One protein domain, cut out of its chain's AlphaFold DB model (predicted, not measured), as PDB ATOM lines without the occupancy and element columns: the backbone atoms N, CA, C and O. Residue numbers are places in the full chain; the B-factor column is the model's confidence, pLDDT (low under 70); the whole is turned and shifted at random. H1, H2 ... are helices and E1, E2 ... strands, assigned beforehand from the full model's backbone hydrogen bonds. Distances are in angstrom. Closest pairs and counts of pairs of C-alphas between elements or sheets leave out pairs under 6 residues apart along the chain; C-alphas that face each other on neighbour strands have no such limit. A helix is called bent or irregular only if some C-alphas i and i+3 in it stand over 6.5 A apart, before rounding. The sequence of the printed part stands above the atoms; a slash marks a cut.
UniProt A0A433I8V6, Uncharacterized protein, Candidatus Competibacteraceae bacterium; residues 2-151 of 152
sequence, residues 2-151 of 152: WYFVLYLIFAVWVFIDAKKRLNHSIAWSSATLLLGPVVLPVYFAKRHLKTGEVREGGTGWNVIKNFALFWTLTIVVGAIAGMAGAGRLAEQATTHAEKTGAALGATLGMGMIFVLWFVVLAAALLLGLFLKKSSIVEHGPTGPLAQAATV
ATOM      1  N   TRP A   2     -29.977 -24.961   5.141       93.56
ATOM      2  CA  TRP A   2     -29.409 -24.551   6.441       93.56
ATOM      3  C   TRP A   2     -28.014 -25.141   6.730       93.56
ATOM      4  O   TRP A   2     -27.148 -24.430   7.226       93.56
ATOM      5  N   TYR A   3     -27.780 -26.405   6.349       93.12
ATOM      6  CA  TYR A   3     -26.495 -27.090   6.525       93.12
ATOM      7  C   TYR A   3     -25.354 -26.329   5.838       93.12
ATOM      8  O   TYR A   3     -24.366 -25.978   6.473       93.12
ATOM      9  N   PHE A   4     -25.516 -26.007   4.552       93.81
ATOM     10  CA  PHE A   4     -24.491 -25.296   3.790       93.81
ATOM     11  C   PHE A   4     -24.259 -23.882   4.311       93.81
ATOM     12  O   PHE A   4     -23.120 -23.440   4.334       93.81
ATOM     13  N   VAL A   5     -25.303 -23.192   4.780       95.81
ATOM     14  CA  VAL A   5     -25.150 -21.868   5.402       95.81
ATOM     15  C   VAL A   5     -24.301 -21.966   6.671       95.81
ATOM     16  O   VAL A   5     -23.326 -21.232   6.811       95.81
ATOM     17  N   LEU A   6     -24.616 -22.915   7.561       95.94
ATOM     18  CA  LEU A   6     -23.860 -23.141   8.795       95.94
ATOM     19  C   LEU A   6     -22.386 -23.459   8.503       95.94
ATOM     20  O   LEU A   6     -21.483 -22.849   9.076       95.94
ATOM     21  N   TYR A   7     -22.133 -24.397   7.591       96.69
ATOM     22  CA  TYR A   7     -20.772 -24.840   7.305       96.69
ATOM     23  C   TYR A   7     -19.983 -23.901   6.405       96.69
ATOM     24  O   TYR A   7     -18.759 -23.908   6.475       96.69
ATOM     25  N   LEU A   8     -20.643 -23.026   5.647       97.31
ATOM     26  CA  LEU A   8     -19.982 -21.907   4.985       97.31
ATOM     27  C   LEU A   8     -19.430 -20.913   6.009       97.31
ATOM     28  O   LEU A   8     -18.267 -20.528   5.907       97.31
ATOM     29  N   ILE A   9     -20.218 -20.558   7.031       97.69
ATOM     30  CA  ILE A   9     -19.759 -19.679   8.119       97.69
ATOM     31  C   ILE A   9     -18.540 -20.299   8.812       97.69
ATOM     32  O   ILE A   9     -17.517 -19.633   8.991       97.69
ATOM     33  N   PHE A  10     -18.604 -21.595   9.134       98.00
ATOM     34  CA  PHE A  10     -17.461 -22.286   9.722       98.00
ATOM     35  C   PHE A  10     -16.264 -22.394   8.787       98.00
ATOM     36  O   PHE A  10     -15.144 -22.206   9.247       98.00
ATOM     37  N   ALA A  11     -16.463 -22.659   7.499       97.88
ATOM     38  CA  ALA A  11     -15.373 -22.744   6.535       97.88
ATOM     39  C   ALA A  11     -14.627 -21.409   6.404       97.88
ATOM     40  O   ALA A  11     -13.396 -21.397   6.412       97.88
ATOM     41  N   VAL A  12     -15.352 -20.284   6.359       98.38
ATOM     42  CA  VAL A  12     -14.759 -18.936   6.352       98.38
ATOM     43  C   VAL A  12     -13.972 -18.689   7.637       98.38
ATOM     44  O   VAL A  12     -12.828 -18.233   7.591       98.38
ATOM     45  N   TRP A  13     -14.544 -19.042   8.790       98.38
ATOM     46  CA  TRP A  13     -13.853 -18.903  10.068       98.38
ATOM     47  C   TRP A  13     -12.588 -19.776  10.144       98.38
ATOM     48  O   TRP A  13     -11.528 -19.280  10.526       98.38
ATOM     49  N   VAL A  14     -12.665 -21.040   9.712       98.25
ATOM     50  CA  VAL A  14     -11.528 -21.972   9.641       98.25
ATOM     51  C   VAL A  14     -10.449 -21.442   8.713       98.25
ATOM     52  O   VAL A  14      -9.279 -21.509   9.067       98.25
ATOM     53  N   PHE A  15     -10.808 -20.878   7.558       98.44
ATOM     54  CA  PHE A  15      -9.840 -20.281   6.642       98.44
ATOM     55  C   PHE A  15      -9.030 -19.177   7.334       98.44
ATOM     56  O   PHE A  15      -7.797 -19.194   7.313       98.44
ATOM     57  N   ILE A  16      -9.718 -18.244   8.003       98.31
ATOM     58  CA  ILE A  16      -9.088 -17.128   8.717       98.31
ATOM     59  C   ILE A  16      -8.230 -17.640   9.885       98.31
ATOM     60  O   ILE A  16      -7.083 -17.212  10.039       98.31
ATOM     61  N   ASP A  17      -8.756 -18.553  10.704       98.00
ATOM     62  CA  ASP A  17      -8.039 -19.113  11.856       98.00
ATOM     63  C   ASP A  17      -6.809 -19.920  11.417       98.00
ATOM     64  O   ASP A  17      -5.725 -19.740  11.972       98.00
ATOM     65  N   ALA A  18      -6.933 -20.742  10.376       97.56
ATOM     66  CA  ALA A  18      -5.846 -21.565   9.861       97.56
ATOM     67  C   ALA A  18      -4.724 -20.719   9.250       97.56
ATOM     68  O   ALA A  18      -3.556 -21.031   9.476       97.56
ATOM     69  N   LYS A  19      -5.047 -19.615   8.553       96.62
ATOM     70  CA  LYS A  19      -4.027 -18.656   8.081       96.62
ATOM     71  C   LYS A  19      -3.251 -18.056   9.249       96.62
ATOM     72  O   LYS A  19      -2.026 -18.070   9.231       96.62
ATOM     73  N   LYS A  20      -3.953 -17.601  10.294       95.75
ATOM     74  CA  LYS A  20      -3.327 -17.047  11.510       95.75
ATOM     75  C   LYS A  20      -2.482 -18.069  12.277       95.75
ATOM     76  O   LYS A  20      -1.675 -17.678  13.108       95.75
ATOM     77  N   ARG A  21      -2.700 -19.365  12.045       96.19
ATOM     78  CA  ARG A  21      -1.984 -20.469  12.698       96.19
ATOM     79  C   ARG A  21      -0.926 -21.122  11.811       96.19
ATOM     80  O   ARG A  21      -0.420 -22.179  12.179       96.19
ATOM     81  N   LEU A  22      -0.628 -20.540  10.645       94.19
ATOM     82  CA  LEU A  22       0.300 -21.104   9.658       94.19
ATOM     83  C   LEU A  22      -0.014 -22.581   9.346       94.19
ATOM     84  O   LEU A  22       0.858 -23.445   9.334       94.19
ATOM     85  N   ASN A  23      -1.300 -22.884   9.169       94.25
ATOM     86  CA  ASN A  23      -1.809 -24.211   8.834       94.25
ATOM     87  C   ASN A  23      -2.384 -24.199   7.402       94.25
ATOM     88  O   ASN A  23      -2.582 -23.133   6.816       94.25
ATOM     89  N   HIS A  24      -2.685 -25.370   6.834       94.94
ATOM     90  CA  HIS A  24      -3.214 -25.534   5.474       94.94
ATOM     91  C   HIS A  24      -4.637 -24.968   5.318       94.94
ATOM     92  O   HIS A  24      -5.622 -25.702   5.277       94.94
ATOM     93  N   SER A  25      -4.744 -23.640   5.245       96.06
ATOM     94  CA  SER A  25      -6.006 -22.896   5.320       96.06
ATOM     95  C   SER A  25      -7.035 -23.311   4.277       96.06
ATOM     96  O   SER A  25      -8.167 -23.591   4.654       96.06
ATOM     97  N   ILE A  26      -6.630 -23.425   3.008       96.62
ATOM     98  CA  ILE A  26      -7.511 -23.835   1.906       96.62
ATOM     99  C   ILE A  26      -8.023 -25.265   2.122       96.62
ATOM    100  O   ILE A  26      -9.225 -25.506   2.060       96.62
ATOM    101  N   ALA A  27      -7.127 -26.211   2.426       96.62
ATOM    102  CA  ALA A  27      -7.507 -27.610   2.617       96.62
ATOM    103  C   ALA A  27      -8.495 -27.769   3.785       96.62
ATOM    104  O   ALA A  27      -9.532 -28.415   3.632       96.62
ATOM    105  N   TRP A  28      -8.222 -27.129   4.928       97.69
ATOM    106  CA  TRP A  28      -9.100 -27.192   6.099       97.69
ATOM    107  C   TRP A  28     -10.449 -26.511   5.873       97.69
ATOM    108  O   TRP A  28     -11.476 -27.058   6.284       97.69
ATOM    109  N   SER A  29     -10.484 -25.352   5.210       97.31
ATOM    110  CA  SER A  29     -11.743 -24.662   4.920       97.31
ATOM    111  C   SER A  29     -12.604 -25.438   3.929       97.31
ATOM    112  O   SER A  29     -13.797 -25.615   4.168       97.31
ATOM    113  N   SER A  30     -12.008 -25.967   2.856       96.75
ATOM    114  CA  SER A  30     -12.740 -26.742   1.852       96.75
ATOM    115  C   SER A  30     -13.264 -28.052   2.434       96.75
ATOM    116  O   SER A  30     -14.433 -28.383   2.251       96.75
ATOM    117  N   ALA A  31     -12.449 -28.761   3.220       96.69
ATOM    118  CA  ALA A  31     -12.891 -29.965   3.915       96.69
ATOM    119  C   ALA A  31     -14.004 -29.662   4.939       96.69
ATOM    120  O   ALA A  31     -14.940 -30.447   5.074       96.69
ATOM    121  N   THR A  32     -13.957 -28.507   5.614       97.19
ATOM    122  CA  THR A  32     -15.018 -28.062   6.537       97.19
ATOM    123  C   THR A  32     -16.336 -27.794   5.816       97.19
ATOM    124  O   THR A  32     -17.392 -28.148   6.328       97.19
ATOM    125  N   LEU A  33     -16.299 -27.203   4.622       95.06
ATOM    126  CA  LEU A  33     -17.516 -26.949   3.852       95.06
ATOM    127  C   LEU A  33     -18.208 -28.256   3.426       95.06
ATOM    128  O   LEU A  33     -19.434 -28.337   3.440       95.06
ATOM    129  N   LEU A  34     -17.422 -29.277   3.071       92.62
ATOM    130  CA  LEU A  34     -17.927 -30.561   2.575       92.62
ATOM    131  C   LEU A  34     -18.340 -31.515   3.706       92.62
ATOM    132  O   LEU A  34     -19.394 -32.143   3.640       92.62
ATOM    133  N   LEU A  35     -17.519 -31.617   4.752       93.19
ATOM    134  CA  LEU A  35     -17.606 -32.644   5.798       93.19
ATOM    135  C   LEU A  35     -17.577 -32.029   7.206       93.19
ATOM    136  O   LEU A  35     -17.035 -32.607   8.150       93.19
ATOM    137  N   GLY A  36     -18.142 -30.834   7.356       90.31
ATOM    138  CA  GLY A  36     -17.994 -29.980   8.530       90.31
ATOM    139  C   GLY A  36     -18.159 -30.621   9.909       90.31
ATOM    140  O   GLY A  36     -17.261 -30.423  10.729       90.31
ATOM    141  N   PRO A  37     -19.213 -31.415  10.201       89.69
ATOM    142  CA  PRO A  37     -19.375 -32.015  11.528       89.69
ATOM    143  C   PRO A  37     -18.262 -33.010  11.882       89.69
ATOM    144  O   PRO A  37     -18.036 -33.267  13.058       89.69
ATOM    145  N   VAL A  38     -17.553 -33.548  10.886       92.62
ATOM    146  CA  VAL A  38     -16.452 -34.503  11.069       92.62
ATOM    147  C   VAL A  38     -15.095 -33.802  11.000       92.62
ATOM    148  O   VAL A  38     -14.202 -34.087  11.796       92.62
ATOM    149  N   VAL A  39     -14.933 -32.844  10.086       96.94
ATOM    150  CA  VAL A  39     -13.658 -32.154   9.851       96.94
ATOM    151  C   VAL A  39     -13.356 -31.101  10.912       96.94
ATOM    152  O   VAL A  39     -12.213 -31.028  11.360       96.94
ATOM    153  N   LEU A  40     -14.340 -30.312  11.359       96.56
ATOM    154  CA  LEU A  40     -14.118 -29.282  12.387       96.56
ATOM    155  C   LEU A  40     -13.529 -29.851  13.685       96.56
ATOM    156  O   LEU A  40     -12.542 -29.296  14.177       96.56
ATOM    157  N   PRO A  41     -14.044 -30.968  14.231       97.75
ATOM    158  CA  PRO A  41     -13.445 -31.598  15.402       97.75
ATOM    159  C   PRO A  41     -11.976 -31.964  15.220       97.75
ATOM    160  O   PRO A  41     -11.152 -31.728  16.105       97.75
ATOM    161  N   VAL A  42     -11.639 -32.500  14.045       98.06
ATOM    162  CA  VAL A  42     -10.269 -32.877  13.696       98.06
ATOM    163  C   VAL A  42      -9.386 -31.643  13.552       98.06
ATOM    164  O   VAL A  42      -8.269 -31.640  14.068       98.06
ATOM    165  N   TYR A  43      -9.889 -30.577  12.927       97.94
ATOM    166  CA  TYR A  43      -9.187 -29.303  12.827       97.94
ATOM    167  C   TYR A  43      -8.845 -28.749  14.216       97.94
ATOM    168  O   TYR A  43      -7.683 -28.461  14.491       97.94
ATOM    169  N   PHE A  44      -9.810 -28.674  15.136       97.38
ATOM    170  CA  PHE A  44      -9.553 -28.190  16.498       97.38
ATOM    171  C   PHE A  44      -8.583 -29.079  17.283       97.38
ATOM    172  O   PHE A  44      -7.799 -28.570  18.084       97.38
ATOM    173  N   ALA A  45      -8.603 -30.389  17.036       97.06
ATOM    174  CA  ALA A  45      -7.702 -31.338  17.677       97.06
ATOM    175  C   ALA A  45      -6.269 -31.319  17.123       97.06
ATOM    176  O   ALA A  45      -5.374 -31.835  17.790       97.06
ATOM    177  N   LYS A  46      -6.054 -30.767  15.918       96.38
ATOM    178  CA  LYS A  46      -4.760 -30.796  15.212       96.38
ATOM    179  C   LYS A  46      -4.186 -29.426  14.853       96.38
ATOM    180  O   LYS A  46      -3.022 -29.360  14.474       96.38
ATOM    181  N   ARG A  47      -4.952 -28.335  14.942       96.44
ATOM    182  CA  ARG A  47      -4.461 -26.987  14.602       96.44
ATOM    183  C   ARG A  47      -3.247 -26.617  15.450       96.44
ATOM    184  O   ARG A  47      -3.148 -27.044  16.591       96.44
ATOM    185  N   HIS A  48      -2.341 -25.795  14.943       96.56
ATOM    186  CA  HIS A  48      -1.235 -25.300  15.763       96.56
ATOM    187  C   HIS A  48      -1.763 -24.423  16.902       96.56
ATOM    188  O   HIS A  48      -2.714 -23.662  16.700       96.56
ATOM    189  N   LEU A  49      -1.184 -24.557  18.094       96.56
ATOM    190  CA  LEU A  49      -1.518 -23.737  19.255       96.56
ATOM    191  C   LEU A  49      -0.800 -22.395  19.160       96.56
ATOM    192  O   LEU A  49       0.355 -22.335  18.745       96.56
ATOM    193  N   LYS A  50      -1.493 -21.331  19.552       95.75
ATOM    194  CA  LYS A  50      -0.910 -20.002  19.762       95.75
ATOM    195  C   LYS A  50      -0.328 -19.909  21.171       95.75
ATOM    196  O   LYS A  50      -0.660 -20.718  22.035       95.75
ATOM    197  N   THR A  51       0.505 -18.906  21.414       94.88
ATOM    198  CA  THR A  51       1.051 -18.608  22.744       94.88
ATOM    199  C   THR A  51      -0.063 -18.500  23.790       94.88
ATOM    200  O   THR A  51      -1.072 -17.835  23.557       94.88
ATOM    201  N   GLY A  52       0.110 -19.182  24.925       93.81
ATOM    202  CA  GLY A  52      -0.862 -19.209  26.025       93.81
ATOM    203  C   GLY A  52      -2.035 -20.181  25.839       93.81
ATOM    204  O   GLY A  52      -2.802 -20.386  26.776       93.81
ATOM    205  N   GLU A  53      -2.184 -20.816  24.672       95.88
ATOM    206  CA  GLU A  53      -3.176 -21.878  24.497       95.88
ATOM    207  C   GLU A  53      -2.659 -23.216  25.035       95.88
ATOM    208  O   GLU A  53      -1.485 -23.556  24.886       95.88
ATOM    209  N   VAL A  54      -3.567 -24.011  25.605       96.44
ATOM    210  CA  VAL A  54      -3.274 -25.344  26.141       96.44
ATOM    211  C   VAL A  54      -4.226 -26.367  25.531       96.44
ATOM    212  O   VAL A  54      -5.414 -26.096  25.319       96.44
ATOM    213  N   ARG A  55      -3.712 -27.562  25.239       96.38
ATOM    214  CA  ARG A  55      -4.506 -28.708  24.791       96.38
ATOM    215  C   ARG A  55      -4.183 -29.940  25.618       96.38
ATOM    216  O   ARG A  55      -3.064 -30.429  25.613       96.38
ATOM    217  N   GLU A  56      -5.210 -30.487  26.252       96.19
ATOM    218  CA  GLU A  56      -5.075 -31.614  27.179       96.19
ATOM    219  C   GLU A  56      -5.816 -32.851  26.681       96.19
ATOM    220  O   GLU A  56      -6.818 -32.740  25.965       96.19
ATOM    221  N   GLY A  57      -5.365 -34.032  27.105       94.25
ATOM    222  CA  GLY A  57      -6.078 -35.300  26.930       94.25
ATOM    223  C   GLY A  57      -5.733 -36.077  25.657       94.25
ATOM    224  O   GLY A  57      -6.320 -37.131  25.418       94.25
ATOM    225  N   GLY A  58      -4.788 -35.589  24.846       95.50
ATOM    226  CA  GLY A  58      -4.360 -36.212  23.588       95.50
ATOM    227  C   GLY A  58      -5.353 -36.054  22.427       95.50
ATOM    228  O   GLY A  58      -6.493 -35.617  22.596       95.50
ATOM    229  N   THR A  59      -4.928 -36.394  21.206       96.06
ATOM    230  CA  THR A  59      -5.701 -36.111  19.981       96.06
ATOM    231  C   THR A  59      -7.081 -36.768  19.965       96.06
ATOM    232  O   THR A  59      -8.045 -36.098  19.614       96.06
ATOM    233  N   GLY A  60      -7.207 -38.036  20.374       95.94
ATOM    234  CA  GLY A  60      -8.484 -38.767  20.352       95.94
ATOM    235  C   GLY A  60      -9.567 -38.089  21.195       95.94
ATOM    236  O   GLY A  60     -10.637 -37.764  20.684       95.94
ATOM    237  N   TRP A  61      -9.249 -37.765  22.451       97.31
ATOM    238  CA  TRP A  61     -10.125 -36.976  23.321       97.31
ATOM    239  C   TRP A  61     -10.480 -35.618  22.720       97.31
ATOM    240  O   TRP A  61     -11.640 -35.210  22.746       97.31
ATOM    241  N   ASN A  62      -9.498 -34.916  22.150       97.75
ATOM    242  CA  ASN A  62      -9.735 -33.614  21.539       97.75
ATOM    243  C   ASN A  62     -10.639 -33.701  20.304       97.75
ATOM    244  O   ASN A  62     -11.468 -32.817  20.114       97.75
ATOM    245  N   VAL A  63     -10.538 -34.750  19.487       98.12
ATOM    246  CA  VAL A  63     -11.478 -34.963  18.377       98.12
ATOM    247  C   VAL A  63     -12.875 -35.200  18.937       98.12
ATOM    248  O   VAL A  63     -13.803 -34.491  18.565       98.12
ATOM    249  N   ILE A  64     -13.034 -36.125  19.884       97.88
ATOM    250  CA  ILE A  64     -14.351 -36.469  20.428       97.88
ATOM    251  C   ILE A  64     -15.026 -35.295  21.147       97.88
ATOM    252  O   ILE A  64     -16.201 -35.028  20.901       97.88
ATOM    253  N   LYS A  65     -14.304 -34.553  21.995       95.88
ATOM    254  CA  LYS A  65     -14.888 -33.423  22.736       95.88
ATOM    255  C   LYS A  65     -15.372 -32.316  21.792       95.88
ATOM    256  O   LYS A  65     -16.422 -31.723  22.014       95.88
ATOM    257  N   ASN A  66     -14.624 -32.056  20.715       97.38
ATOM    258  CA  ASN A  66     -15.027 -31.073  19.713       97.38
ATOM    259  C   ASN A  66     -16.133 -31.631  18.805       97.38
ATOM    260  O   ASN A  66     -17.006 -30.874  18.395       97.38
ATOM    261  N   PHE A  67     -16.153 -32.939  18.529       97.81
ATOM    262  CA  PHE A  67     -17.257 -33.590  17.821       97.81
ATOM    263  C   PHE A  67     -18.557 -33.434  18.596       97.81
ATOM    264  O   PHE A  67     -19.525 -32.951  18.026       97.81
ATOM    265  N   ALA A  68     -18.560 -33.723  19.897       97.00
ATOM    266  CA  ALA A  68     -19.710 -33.510  20.771       97.00
ATOM    267  C   ALA A  68     -20.254 -32.068  20.688       97.00
ATOM    268  O   ALA A  68     -21.466 -31.862  20.576       97.00
ATOM    269  N   LEU A  69     -19.359 -31.073  20.675       96.44
ATOM    270  CA  LEU A  69     -19.714 -29.659  20.540       96.44
ATOM    271  C   LEU A  69     -20.340 -29.340  19.172       96.44
ATOM    272  O   LEU A  69     -21.447 -28.806  19.109       96.44
ATOM    273  N   PHE A  70     -19.650 -29.666  18.076       96.44
ATOM    274  CA  PHE A  70     -20.123 -29.332  16.728       96.44
ATOM    275  C   PHE A  70     -21.349 -30.150  16.324       96.44
ATOM    276  O   PHE A  70     -22.244 -29.604  15.692       96.44
ATOM    277  N   TRP A  71     -21.442 -31.413  16.740       96.62
ATOM    278  CA  TRP A  71     -22.640 -32.236  16.595       96.62
ATOM    279  C   TRP A  71     -23.849 -31.588  17.271       96.62
ATOM    280  O   TRP A  71     -24.894 -31.426  16.642       96.62
ATOM    281  N   THR A  72     -23.690 -31.154  18.526       96.81
ATOM    282  CA  THR A  72     -24.759 -30.476  19.267       96.81
ATOM    283  C   THR A  72     -25.211 -29.219  18.543       96.81
ATOM    284  O   THR A  72     -26.404 -29.039  18.317       96.81
ATOM    285  N   LEU A  73     -24.271 -28.380  18.111       96.38
ATOM    286  CA  LEU A  73     -24.610 -27.167  17.381       96.38
ATOM    287  C   LEU A  73     -25.351 -27.464  16.069       96.38
ATOM    288  O   LEU A  73     -26.342 -26.807  15.758       96.38
ATOM    289  N   THR A  74     -24.911 -28.470  15.317       95.88
ATOM    290  CA  THR A  74     -25.549 -28.868  14.058       95.88
ATOM    291  C   THR A  74     -26.965 -29.368  14.267       95.88
ATOM    292  O   THR A  74     -27.854 -28.983  13.509       95.88
ATOM    293  N   ILE A  75     -27.198 -30.178  15.302       96.88
ATOM    294  CA  ILE A  75     -28.546 -30.633  15.635       96.88
ATOM    295  C   ILE A  75     -29.407 -29.456  16.086       96.88
ATOM    296  O   ILE A  75     -30.530 -29.346  15.615       96.88
ATOM    297  N   VAL A  76     -28.901 -28.534  16.909       96.94
ATOM    298  CA  VAL A  76     -29.668 -27.347  17.330       96.94
ATOM    299  C   VAL A  76     -30.099 -26.505  16.125       96.94
ATOM    300  O   VAL A  76     -31.277 -26.178  15.990       96.94
ATOM    301  N   VAL A  77     -29.181 -26.195  15.205       97.19
ATOM    302  CA  VAL A  77     -29.503 -25.427  13.989       97.19
ATOM    303  C   VAL A  77     -30.480 -26.199  13.097       97.19
ATOM    304  O   VAL A  77     -31.436 -25.620  12.577       97.19
ATOM    305  N   GLY A  78     -30.278 -27.510  12.946       96.50
ATOM    306  CA  GLY A  78     -31.172 -28.385  12.192       96.50
ATOM    307  C   GLY A  78     -32.570 -28.485  12.802       96.50
ATOM    308  O   GLY A  78     -33.552 -28.449  12.067       96.50
ATOM    309  N   ALA A  79     -32.674 -28.535  14.130       96.69
ATOM    310  CA  ALA A  79     -33.928 -28.550  14.873       96.69
ATOM    311  C   ALA A  79     -34.699 -27.241  14.682       96.69
ATOM    312  O   ALA A  79     -35.881 -27.273  14.356       96.69
ATOM    313  N   ILE A  80     -34.025 -26.090  14.791       96.44
ATOM    314  CA  ILE A  80     -34.630 -24.775  14.521       96.44
ATOM    315  C   ILE A  80     -35.138 -24.704  13.077       96.44
ATOM    316  O   ILE A  80     -36.280 -24.311  12.839       96.44
ATOM    317  N   ALA A  81     -34.321 -25.127  12.108       95.88
ATOM    318  CA  ALA A  81     -34.724 -25.158  10.705       95.88
ATOM    319  C   ALA A  81     -35.904 -26.117  10.459       95.88
ATOM    320  O   ALA A  81     -36.808 -25.792   9.689       95.88
ATOM    321  N   GLY A  82     -35.914 -27.273  11.128       94.19
ATOM    322  CA  GLY A  82     -36.995 -28.254  11.079       94.19
ATOM    323  C   GLY A  82     -38.302 -27.710  11.652       94.19
ATOM    324  O   GLY A  82     -39.334 -27.812  10.997       94.19
ATOM    325  N   MET A  83     -38.253 -27.053  12.815       93.75
ATOM    326  CA  MET A  83     -39.414 -26.394  13.425       93.75
ATOM    327  C   MET A  83     -39.961 -25.275  12.535       93.75
ATOM    328  O   MET A  83     -41.167 -25.206  12.317       93.75
ATOM    329  N   ALA A  84     -39.091 -24.440  11.960       94.00
ATOM    330  CA  ALA A  84     -39.510 -23.402  11.019       94.00
ATOM    331  C   ALA A  84     -40.177 -23.996   9.764       94.00
ATOM    332  O   ALA A  84     -41.150 -23.440   9.259       94.00
ATOM    333  N   GLY A  85     -39.676 -25.130   9.264       92.81
ATOM    334  CA  GLY A  85     -40.297 -25.861   8.158       92.81
ATOM    335  C   GLY A  85     -41.664 -26.441   8.527       92.81
ATOM    336  O   GLY A  85     -42.625 -26.261   7.782       92.81
ATOM    337  N   ALA A  86     -41.768 -27.077   9.694       91.50
ATOM    338  CA  ALA A  86     -43.019 -27.632  10.204       91.50
ATOM    339  C   ALA A  86     -44.088 -26.551  10.433       91.50
ATOM    340  O   ALA A  86     -45.248 -26.762  10.087       91.50
ATOM    341  N   GLY A  87     -43.696 -25.378  10.943       91.12
ATOM    342  CA  GLY A  87     -44.593 -24.232  11.113       91.12
ATOM    343  C   GLY A  87     -45.227 -23.784   9.795       91.12
ATOM    344  O   GLY A  87     -46.442 -23.644   9.718       91.12
ATOM    345  N   ARG A  88     -44.433 -23.674   8.721       92.19
ATOM    346  CA  ARG A  88     -44.951 -23.319   7.384       92.19
ATOM    347  C   ARG A  88     -45.937 -24.354   6.842       92.19
ATOM    348  O   ARG A  88     -46.933 -23.983   6.233       92.19
ATOM    349  N   LEU A  89     -45.676 -25.644   7.063       89.88
ATOM    350  CA  LEU A  89     -46.601 -26.708   6.657       89.88
ATOM    351  C   LEU A  89     -47.922 -26.631   7.432       89.88
ATOM    352  O   LEU A  89     -48.985 -26.825   6.851       89.88
ATOM    353  N   ALA A  90     -47.863 -26.314   8.727       90.44
ATOM    354  CA  ALA A  90     -49.055 -26.129   9.548       90.44
ATOM    355  C   ALA A  90     -49.885 -24.908   9.109       90.44
ATOM    356  O   ALA A  90     -51.113 -24.981   9.116       90.44
ATOM    357  N   GLU A  91     -49.237 -23.817   8.689       91.25
ATOM    358  CA  GLU A  91     -49.906 -22.629   8.134       91.25
ATOM    359  C   GLU A  91     -50.598 -22.909   6.792       91.25
ATOM    360  O   GLU A  91     -51.669 -22.371   6.526       91.25
ATOM    361  N   GLN A  92     -50.007 -23.763   5.951       92.94
ATOM    362  CA  GLN A  92     -50.548 -24.121   4.634       92.94
ATOM    363  C   GLN A  92     -51.659 -25.179   4.689       92.94
ATOM    364  O   GLN A  92     -52.375 -25.366   3.706       92.94
ATOM    365  N   ALA A  93     -51.812 -25.877   5.816       92.69
ATOM    366  CA  ALA A  93     -52.802 -26.929   5.982       92.69
ATOM    367  C   ALA A  93     -54.233 -26.366   6.003       92.69
ATOM    368  O   ALA A  93     -54.605 -25.554   6.858       92.69
ATOM    369  N   THR A  94     -55.070 -26.853   5.091       93.69
ATOM    370  CA  THR A  94     -56.449 -26.379   4.902       93.69
ATOM    371  C   THR A  94     -57.468 -27.279   5.589       93.69
ATOM    372  O   THR A  94     -58.499 -26.801   6.064       93.69
ATOM    373  N   THR A  95     -57.163 -28.571   5.723       95.56
ATOM    374  CA  THR A  95     -58.055 -29.555   6.347       95.56
ATOM    375  C   THR A  95     -57.636 -29.902   7.778       95.56
ATOM    376  O   THR A  95     -56.477 -29.767   8.177       95.56
ATOM    377  N   HIS A  96     -58.582 -30.404   8.579       91.38
ATOM    378  CA  HIS A  96     -58.290 -30.900   9.931       91.38
ATOM    379  C   HIS A  96     -57.296 -32.070   9.928       91.38
ATOM    380  O   HIS A  96     -56.446 -32.155  10.818       91.38
ATOM    381  N   ALA A  97     -57.378 -32.947   8.922       93.69
ATOM    382  CA  ALA A  97     -56.460 -34.066   8.762       93.69
ATOM    383  C   ALA A  97     -55.027 -33.581   8.491       93.69
ATOM    384  O   ALA A  97     -54.098 -34.044   9.146       93.69
ATOM    385  N   GLU A  98     -54.852 -32.596   7.604       93.31
ATOM    386  CA  GLU A  98     -53.543 -31.997   7.306       93.31
ATOM    387  C   GLU A  98     -52.932 -31.311   8.531       93.31
ATOM    388  O   GLU A  98     -51.766 -31.545   8.843       93.31
ATOM    389  N   LYS A  99     -53.717 -30.518   9.274       91.38
ATOM    390  CA  LYS A  99     -53.244 -29.846  10.499       91.38
ATOM    391  C   LYS A  99     -52.803 -30.850  11.562       91.38
ATOM    392  O   LYS A  99     -51.746 -30.691  12.172       91.38
ATOM    393  N   THR A 100     -53.592 -31.906  11.753       92.31
ATOM    394  CA  THR A 100     -53.273 -32.986  12.697       92.31
ATOM    395  C   THR A 100     -52.023 -33.745  12.252       92.31
ATOM    396  O   THR A 100     -51.122 -33.976  13.056       92.31
ATOM    397  N   GLY A 101     -51.923 -34.071  10.962       92.19
ATOM    398  CA  GLY A 101     -50.752 -34.715  10.374       92.19
ATOM    399  C   GLY A 101     -49.477 -33.883  10.536       92.19
ATOM    400  O   GLY A 101     -48.450 -34.424  10.942       92.19
ATOM    401  N   ALA A 102     -49.544 -32.570  10.304       92.12
ATOM    402  CA  ALA A 102     -48.418 -31.656  10.490       92.12
ATOM    403  C   ALA A 102     -47.954 -31.603  11.955       92.12
ATOM    404  O   ALA A 102     -46.757 -31.702  12.223       92.12
ATOM    405  N   ALA A 103     -48.887 -31.512  12.910       91.31
ATOM    406  CA  ALA A 103     -48.566 -31.493  14.338       91.31
ATOM    407  C   ALA A 103     -47.928 -32.810  14.816       91.31
ATOM    408  O   ALA A 103     -46.921 -32.796  15.530       91.31
ATOM    409  N   LEU A 104     -48.469 -33.955  14.384       93.56
ATOM    410  CA  LEU A 104     -47.909 -35.270  14.702       93.56
ATOM    411  C   LEU A 104     -46.529 -35.454  14.065       93.56
ATOM    412  O   LEU A 104     -45.590 -35.862  14.745       93.56
ATOM    413  N   GLY A 105     -46.385 -35.096  12.787       93.19
ATOM    414  CA  GLY A 105     -45.117 -35.163  12.066       93.19
ATOM    415  C   GLY A 105     -44.035 -34.291  12.702       93.19
ATOM    416  O   GLY A 105     -42.909 -34.752  12.882       93.19
ATOM    417  N   ALA A 106     -44.377 -33.068  13.117       93.62
ATOM    418  CA  ALA A 106     -43.467 -32.177  13.835       93.62
ATOM    419  C   ALA A 106     -43.035 -32.766  15.185       93.62
ATOM    420  O   ALA A 106     -41.845 -32.791  15.495       93.62
ATOM    421  N   THR A 107     -43.992 -33.284  15.960       94.75
ATOM    422  CA  THR A 107     -43.731 -33.888  17.274       94.75
ATOM    423  C   THR A 107     -42.810 -35.101  17.155       94.75
ATOM    424  O   THR A 107     -41.787 -35.173  17.835       94.75
ATOM    425  N   LEU A 108     -43.128 -36.028  16.247       96.00
ATOM    426  CA  LEU A 108     -42.315 -37.217  15.994       96.00
ATOM    427  C   LEU A 108     -40.932 -36.845  15.452       96.00
ATOM    428  O   LEU A 108     -39.925 -37.359  15.933       96.00
ATOM    429  N   GLY A 109     -40.870 -35.924  14.488       95.25
ATOM    430  CA  GLY A 109     -39.620 -35.436  13.911       95.25
ATOM    431  C   GLY A 109     -38.693 -34.833  14.964       95.25
ATOM    432  O   GLY A 109     -37.522 -35.203  15.041       95.25
ATOM    433  N   MET A 110     -39.222 -33.960  15.824       95.50
ATOM    434  CA  MET A 110     -38.446 -33.348  16.901       95.50
ATOM    435  C   MET A 110     -38.026 -34.379  17.958       95.50
ATOM    436  O   MET A 110     -36.877 -34.371  18.399       95.50
ATOM    437  N   GLY A 111     -38.909 -35.319  18.309       96.62
ATOM    438  CA  GLY A 111     -38.568 -36.436  19.193       96.62
ATOM    439  C   GLY A 111     -37.407 -37.275  18.651       96.62
ATOM    440  O   GLY A 111     -36.445 -37.540  19.369       96.62
ATOM    441  N   MET A 112     -37.436 -37.623  17.361       97.06
ATOM    442  CA  MET A 112     -36.352 -38.364  16.708       97.06
ATOM    443  C   MET A 112     -35.042 -37.573  16.666       97.06
ATOM    444  O   MET A 112     -33.988 -38.139  16.945       97.06
ATOM    445  N   ILE A 113     -35.090 -36.270  16.359       96.69
ATOM    446  CA  ILE A 113     -33.903 -35.401  16.375       96.69
ATOM    447  C   ILE A 113     -33.280 -35.369  17.776       96.69
ATOM    448  O   ILE A 113     -32.061 -35.479  17.903       96.69
ATOM    449  N   PHE A 114     -34.100 -35.255  18.823       97.12
ATOM    450  CA  PHE A 114     -33.629 -35.258  20.207       97.12
ATOM    451  C   PHE A 114     -32.965 -36.587  20.587       97.12
ATOM    452  O   PHE A 114     -31.852 -36.588  21.113       97.12
ATOM    453  N   VAL A 115     -33.605 -37.720  20.277       98.06
ATOM    454  CA  VAL A 115     -33.045 -39.054  20.547       98.06
ATOM    455  C   VAL A 115     -31.735 -39.255  19.788       98.06
ATOM    456  O   VAL A 115     -30.742 -39.672  20.382       98.06
ATOM    457  N   LEU A 116     -31.702 -38.912  18.497       96.94
ATOM    458  CA  LEU A 116     -30.502 -39.008  17.669       96.94
ATOM    459  C   LEU A 116     -29.364 -38.157  18.244       96.94
ATOM    460  O   LEU A 116     -28.238 -38.635  18.362       96.94
ATOM    461  N   TRP A 117     -29.654 -36.914  18.634       97.75
ATOM    462  CA  TRP A 117     -28.673 -36.045  19.273       97.75
ATOM    463  C   TRP A 117     -28.102 -36.674  20.538       97.75
ATOM    464  O   TRP A 117     -26.881 -36.796  20.646       97.75
ATOM    465  N   PHE A 118     -28.979 -37.089  21.453       97.75
ATOM    466  CA  PHE A 118     -28.596 -37.585  22.766       97.75
ATOM    467  C   PHE A 118     -27.793 -38.884  22.677       97.75
ATOM    468  O   PHE A 118     -26.731 -38.984  23.285       97.75
ATOM    469  N   VAL A 119     -28.251 -39.859  21.886       98.12
ATOM    470  CA  VAL A 119     -27.576 -41.157  21.741       98.12
ATOM    471  C   VAL A 119     -26.186 -40.984  21.133       98.12
ATOM    472  O   VAL A 119     -25.214 -41.522  21.663       98.12
ATOM    473  N   VAL A 120     -26.065 -40.198  20.058       97.06
ATOM    474  CA  VAL A 120     -24.770 -39.938  19.409       97.06
ATOM    475  C   VAL A 120     -23.832 -39.179  20.348       97.06
ATOM    476  O   VAL A 120     -22.656 -39.527  20.449       97.06
ATOM    477  N   LEU A 121     -24.342 -38.178  21.073       97.06
ATOM    478  CA  LEU A 121     -23.563 -37.407  22.040       97.06
ATOM    479  C   LEU A 121     -23.064 -38.286  23.194       97.06
ATOM    480  O   LEU A 121     -21.878 -38.251  23.520       97.06
ATOM    481  N   ALA A 122     -23.948 -39.089  23.789       97.75
ATOM    482  CA  ALA A 122     -23.618 -39.984  24.890       97.75
ATOM    483  C   ALA A 122     -22.580 -41.029  24.464       97.75
ATOM    484  O   ALA A 122     -21.557 -41.178  25.128       97.75
ATOM    485  N   ALA A 123     -22.791 -41.693  23.322       97.44
ATOM    486  CA  ALA A 123     -21.848 -42.669  22.785       97.44
ATOM    487  C   ALA A 123     -20.477 -42.040  22.499       97.44
ATOM    488  O   ALA A 123     -19.446 -42.602  22.878       97.44
ATOM    489  N   ALA A 124     -20.458 -40.852  21.884       96.50
ATOM    490  CA  ALA A 124     -19.225 -40.128  21.623       96.50
ATOM    491  C   ALA A 124     -18.492 -39.805  22.928       96.50
ATOM    492  O   ALA A 124     -17.324 -40.146  23.056       96.50
ATOM    493  N   LEU A 125     -19.154 -39.205  23.919       95.62
ATOM    494  CA  LEU A 125     -18.507 -38.828  25.178       95.62
ATOM    495  C   LEU A 125     -18.024 -40.040  25.981       95.62
ATOM    496  O   LEU A 125     -16.904 -39.995  26.489       95.62
ATOM    497  N   LEU A 126     -18.802 -41.125  26.039       97.44
ATOM    498  CA  LEU A 126     -18.372 -42.385  26.653       97.44
ATOM    499  C   LEU A 126     -17.086 -42.900  25.999       97.44
ATOM    500  O   LEU A 126     -16.107 -43.158  26.696       97.44
ATOM    501  N   LEU A 127     -17.040 -42.957  24.663       96.62
ATOM    502  CA  LEU A 127     -15.825 -43.309  23.922       96.62
ATOM    503  C   LEU A 127     -14.677 -42.330  24.212       96.62
ATOM    504  O   LEU A 127     -13.533 -42.738  24.401       96.62
ATOM    505  N   GLY A 128     -14.974 -41.034  24.283       95.12
ATOM    506  CA  GLY A 128     -14.003 -39.990  24.586       95.12
ATOM    507  C   GLY A 128     -13.313 -40.205  25.925       95.12
ATOM    508  O   GLY A 128     -12.093 -40.066  26.001       95.12
ATOM    509  N   LEU A 129     -14.062 -40.585  26.961       95.06
ATOM    510  CA  LEU A 129     -13.504 -40.846  28.286       95.06
ATOM    511  C   LEU A 129     -12.469 -41.981  28.255       95.06
ATOM    512  O   LEU A 129     -11.415 -41.833  28.867       95.06
ATOM    513  N   PHE A 130     -12.702 -43.045  27.477       96.06
ATOM    514  CA  PHE A 130     -11.714 -44.117  27.279       96.06
ATOM    515  C   PHE A 130     -10.473 -43.665  26.495       96.06
ATOM    516  O   PHE A 130      -9.384 -44.201  26.689       96.06
ATOM    517  N   LEU A 131     -10.613 -42.674  25.611       95.06
ATOM    518  CA  LEU A 131      -9.511 -42.136  24.807       95.06
ATOM    519  C   LEU A 131      -8.723 -41.023  25.515       95.06
ATOM    520  O   LEU A 131      -7.694 -40.581  24.991       95.06
ATOM    521  N   LYS A 132      -9.196 -40.537  26.668       95.62
ATOM    522  CA  LYS A 132      -8.577 -39.427  27.393       95.62
ATOM    523  C   LYS A 132      -7.248 -39.855  28.007       95.62
ATOM    524  O   LYS A 132      -7.190 -40.686  28.905       95.62
ATOM    525  N   LYS A 133      -6.168 -39.213  27.557       92.81
ATOM    526  CA  LYS A 133      -4.816 -39.400  28.094       92.81
ATOM    527  C   LYS A 133      -4.458 -38.254  29.035       92.81
ATOM    528  O   LYS A 133      -3.999 -37.209  28.582       92.81
ATOM    529  N   SER A 134      -4.661 -38.449  30.338       90.81
ATOM    530  CA  SER A 134      -4.437 -37.416  31.365       90.81
ATOM    531  C   SER A 134      -2.988 -36.927  31.465       90.81
ATOM    532  O   SER A 134      -2.756 -35.833  31.958       90.81
ATOM    533  N   SER A 135      -2.019 -37.709  30.984       91.50
ATOM    534  CA  SER A 135      -0.598 -37.346  30.974       91.50
ATOM    535  C   SER A 135      -0.184 -36.442  29.808       91.50
ATOM    536  O   SER A 135       0.946 -35.965  29.796       91.50
ATOM    537  N   ILE A 136      -1.052 -36.219  28.813       93.31
ATOM    538  CA  ILE A 136      -0.715 -35.420  27.629       93.31
ATOM    539  C   ILE A 136      -1.282 -34.013  27.778       93.31
ATOM    540  O   ILE A 136      -2.501 -33.817  27.712       93.31
ATOM    541  N   VAL A 137      -0.372 -33.050  27.902       95.31
ATOM    542  CA  VAL A 137      -0.648 -31.614  27.913       95.31
ATOM    543  C   VAL A 137       0.293 -30.938  26.919       95.31
ATOM    544  O   VAL A 137       1.511 -31.029  27.038       95.31
ATOM    545  N   GLU A 138      -0.275 -30.292  25.908       95.00
ATOM    546  CA  GLU A 138       0.446 -29.518  24.899       95.00
ATOM    547  C   GLU A 138       0.281 -28.026  25.205       95.00
ATOM    548  O   GLU A 138      -0.847 -27.533  25.295       95.00
ATOM    549  N   HIS A 139       1.394 -27.304  25.323       96.12
ATOM    550  CA  HIS A 139       1.415 -25.852  25.491       96.12
ATOM    551  C   HIS A 139       1.816 -25.176  24.180       96.12
ATOM    552  O   HIS A 139       2.739 -25.623  23.501       96.12
ATOM    553  N   GLY A 140       1.107 -24.112  23.812       92.94
ATOM    554  CA  GLY A 140       1.463 -23.282  22.671       92.94
ATOM    555  C   GLY A 140       2.594 -22.288  22.974       92.94
ATOM    556  O   GLY A 140       2.765 -21.894  24.128       92.94
ATOM    557  N   PRO A 141       3.312 -21.808  21.944       95.19
ATOM    558  CA  PRO A 141       3.065 -22.068  20.526       95.19
ATOM    559  C   PRO A 141       3.528 -23.465  20.070       95.19
ATOM    560  O   PRO A 141       4.472 -24.021  20.620       95.19
ATOM    561  N   THR A 142       2.878 -24.043  19.053       94.81
ATOM    562  CA  THR A 142       3.293 -25.334  18.457       94.81
ATOM    563  C   THR A 142       3.467 -25.259  16.940       94.81
ATOM    564  O   THR A 142       2.967 -24.346  16.281       94.81
ATOM    565  N   GLY A 143       4.184 -26.230  16.359       91.69
ATOM    566  CA  GLY A 143       4.396 -26.319  14.911       91.69
ATOM    567  C   GLY A 143       5.178 -25.119  14.345       91.69
ATOM    568  O   GLY A 143       6.083 -24.619  15.014       91.69
ATOM    569  N   PRO A 144       4.828 -24.619  13.144       92.94
ATOM    570  CA  PRO A 144       5.475 -23.457  12.529       92.94
ATOM    571  C   PRO A 144       5.428 -22.179  13.378       92.94
ATOM    572  O   PRO A 144       6.309 -21.335  13.261       92.94
ATOM    573  N   LEU A 145       4.433 -22.030  14.264       91.81
ATOM    574  CA  LEU A 145       4.363 -20.880  15.171       91.81
ATOM    575  C   LEU A 145       5.470 -20.907  16.231       91.81
ATOM    576  O   LEU A 145       5.956 -19.853  16.623       91.81
ATOM    577  N   ALA A 146       5.876 -22.097  16.686       90.44
ATOM    578  CA  ALA A 146       6.984 -22.226  17.630       90.44
ATOM    579  C   ALA A 146       8.316 -21.838  16.974       90.44
ATOM    580  O   ALA A 146       9.137 -21.182  17.595       90.44
ATOM    581  N   GLN A 147       8.492 -22.192  15.698       89.31
ATOM    582  CA  GLN A 147       9.684 -21.851  14.916       89.31
ATOM    583  C   GLN A 147       9.777 -20.339  14.677       89.31
ATOM    584  O   GLN A 147      10.844 -19.758  14.838       89.31
ATOM    585  N   ALA A 148       8.657 -19.689  14.349       82.44
ATOM    586  CA  ALA A 148       8.611 -18.236  14.190       82.44
ATOM    587  C   ALA A 148       8.958 -17.494  15.495       82.44
ATOM    588  O   ALA A 148       9.681 -16.508  15.451       82.44
ATOM    589  N   ALA A 149       8.506 -18.000  16.647       78.50
ATOM    590  CA  ALA A 149       8.770 -17.391  17.953       78.50
ATOM    591  C   ALA A 149      10.226 -17.529  18.437       78.50
ATOM    592  O   ALA A 149      10.624 -16.823  19.351       78.50
ATOM    593  N   THR A 150      11.016 -18.447  17.866       76.06
ATOM    594  CA  THR A 150      12.440 -18.621  18.220       76.06
ATOM    595  C   THR A 150      13.397 -17.728  17.426       76.06
ATOM    596  O   THR A 150      14.597 -17.765  17.680       76.06
ATOM    597  N   VAL A 151      12.894 -16.992  16.429       67.06
ATOM    598  CA  VAL A 151      13.699 -16.147  15.523       67.06
ATOM    599  C   VAL A 151      13.564 -14.651  15.861       67.06
ATOM    600  O   VAL A 151      14.324 -13.843  15.332       67.06
TER     601      VAL A 151
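AT A GLANCE: This is residues 2 to 151 of the 152 residues of an uncharacterized protein of Candidatus Competibacteraceae bacterium (UniProt A0A433I8V6). A long helical hairpin, H3 and H4, has a shorter one, H1 and H2a, on the H3 side, with H2b folded back onto H3. The small sheet of E1 and E2 sits where H3 begins and H4 ends, and H5 touches no helix. The 150 printed residues hold, along the chain, H1 H2 E1 H3 H4 E2 H5, mostly helix; the sheet, order E1 - E2, is antiparallel. The whole is loose, with a radius of gyration of the C-alphas of 20.1 A, a rod spanning 73 by 32 by 21 A.

IN THESE COORDINATES: E1 is residues 54 to 57 and E2 residues 133 to 139. H3, residues 58 to 92, measures 51.4 A, and H4, residues 96 to 131, 52.2 A, from C-alpha 96 at (-58.290, -30.900, 9.931). H1, residues 2 to 20, measures 27.6 A, from C-alpha 2 at (-29.409, -24.551, 6.441). H2, residues 25 to 46, was assigned as one helix by its hydrogen bonds but is bent, C-alphas 34 and 37 being 9.2 A apart; its arms are H2a, residues 25 to 34, and H2b, residues 37 to 46. H5 is residues 144 to 149.

HOW THE PARTS SIT: E1 and E2 have N 55 and O 138 within hydrogen-bond range at 2.9 A. H3, the hub, touches H4, opposite ways at 3 degrees, a shallow tilt, closest at the C-alphas of Trp 61 and Gly 128, 5.1 A. H3 touches H2b with residues 59 to 74 alone, closest at the C-alphas of Pro 41 and Asn 66, 4.6 A. The hairpin H1 and H2a has its closest C-alphas, Ala 11 and Ser 29, 4.4 A apart. H4 is apart from H1. Every O i to N i+4 pair is within hydrogen-bond range in H1, H2a, H3, H4 and H5, and 4 of 6 in H2b.

THE WHOLE: The farthest C-alphas, His 96 and Val 151, are 73.7 A apart. The printed part has no cut and no long link. Mean pLDDT of the printed part is 94.8; residue 151 is under 70.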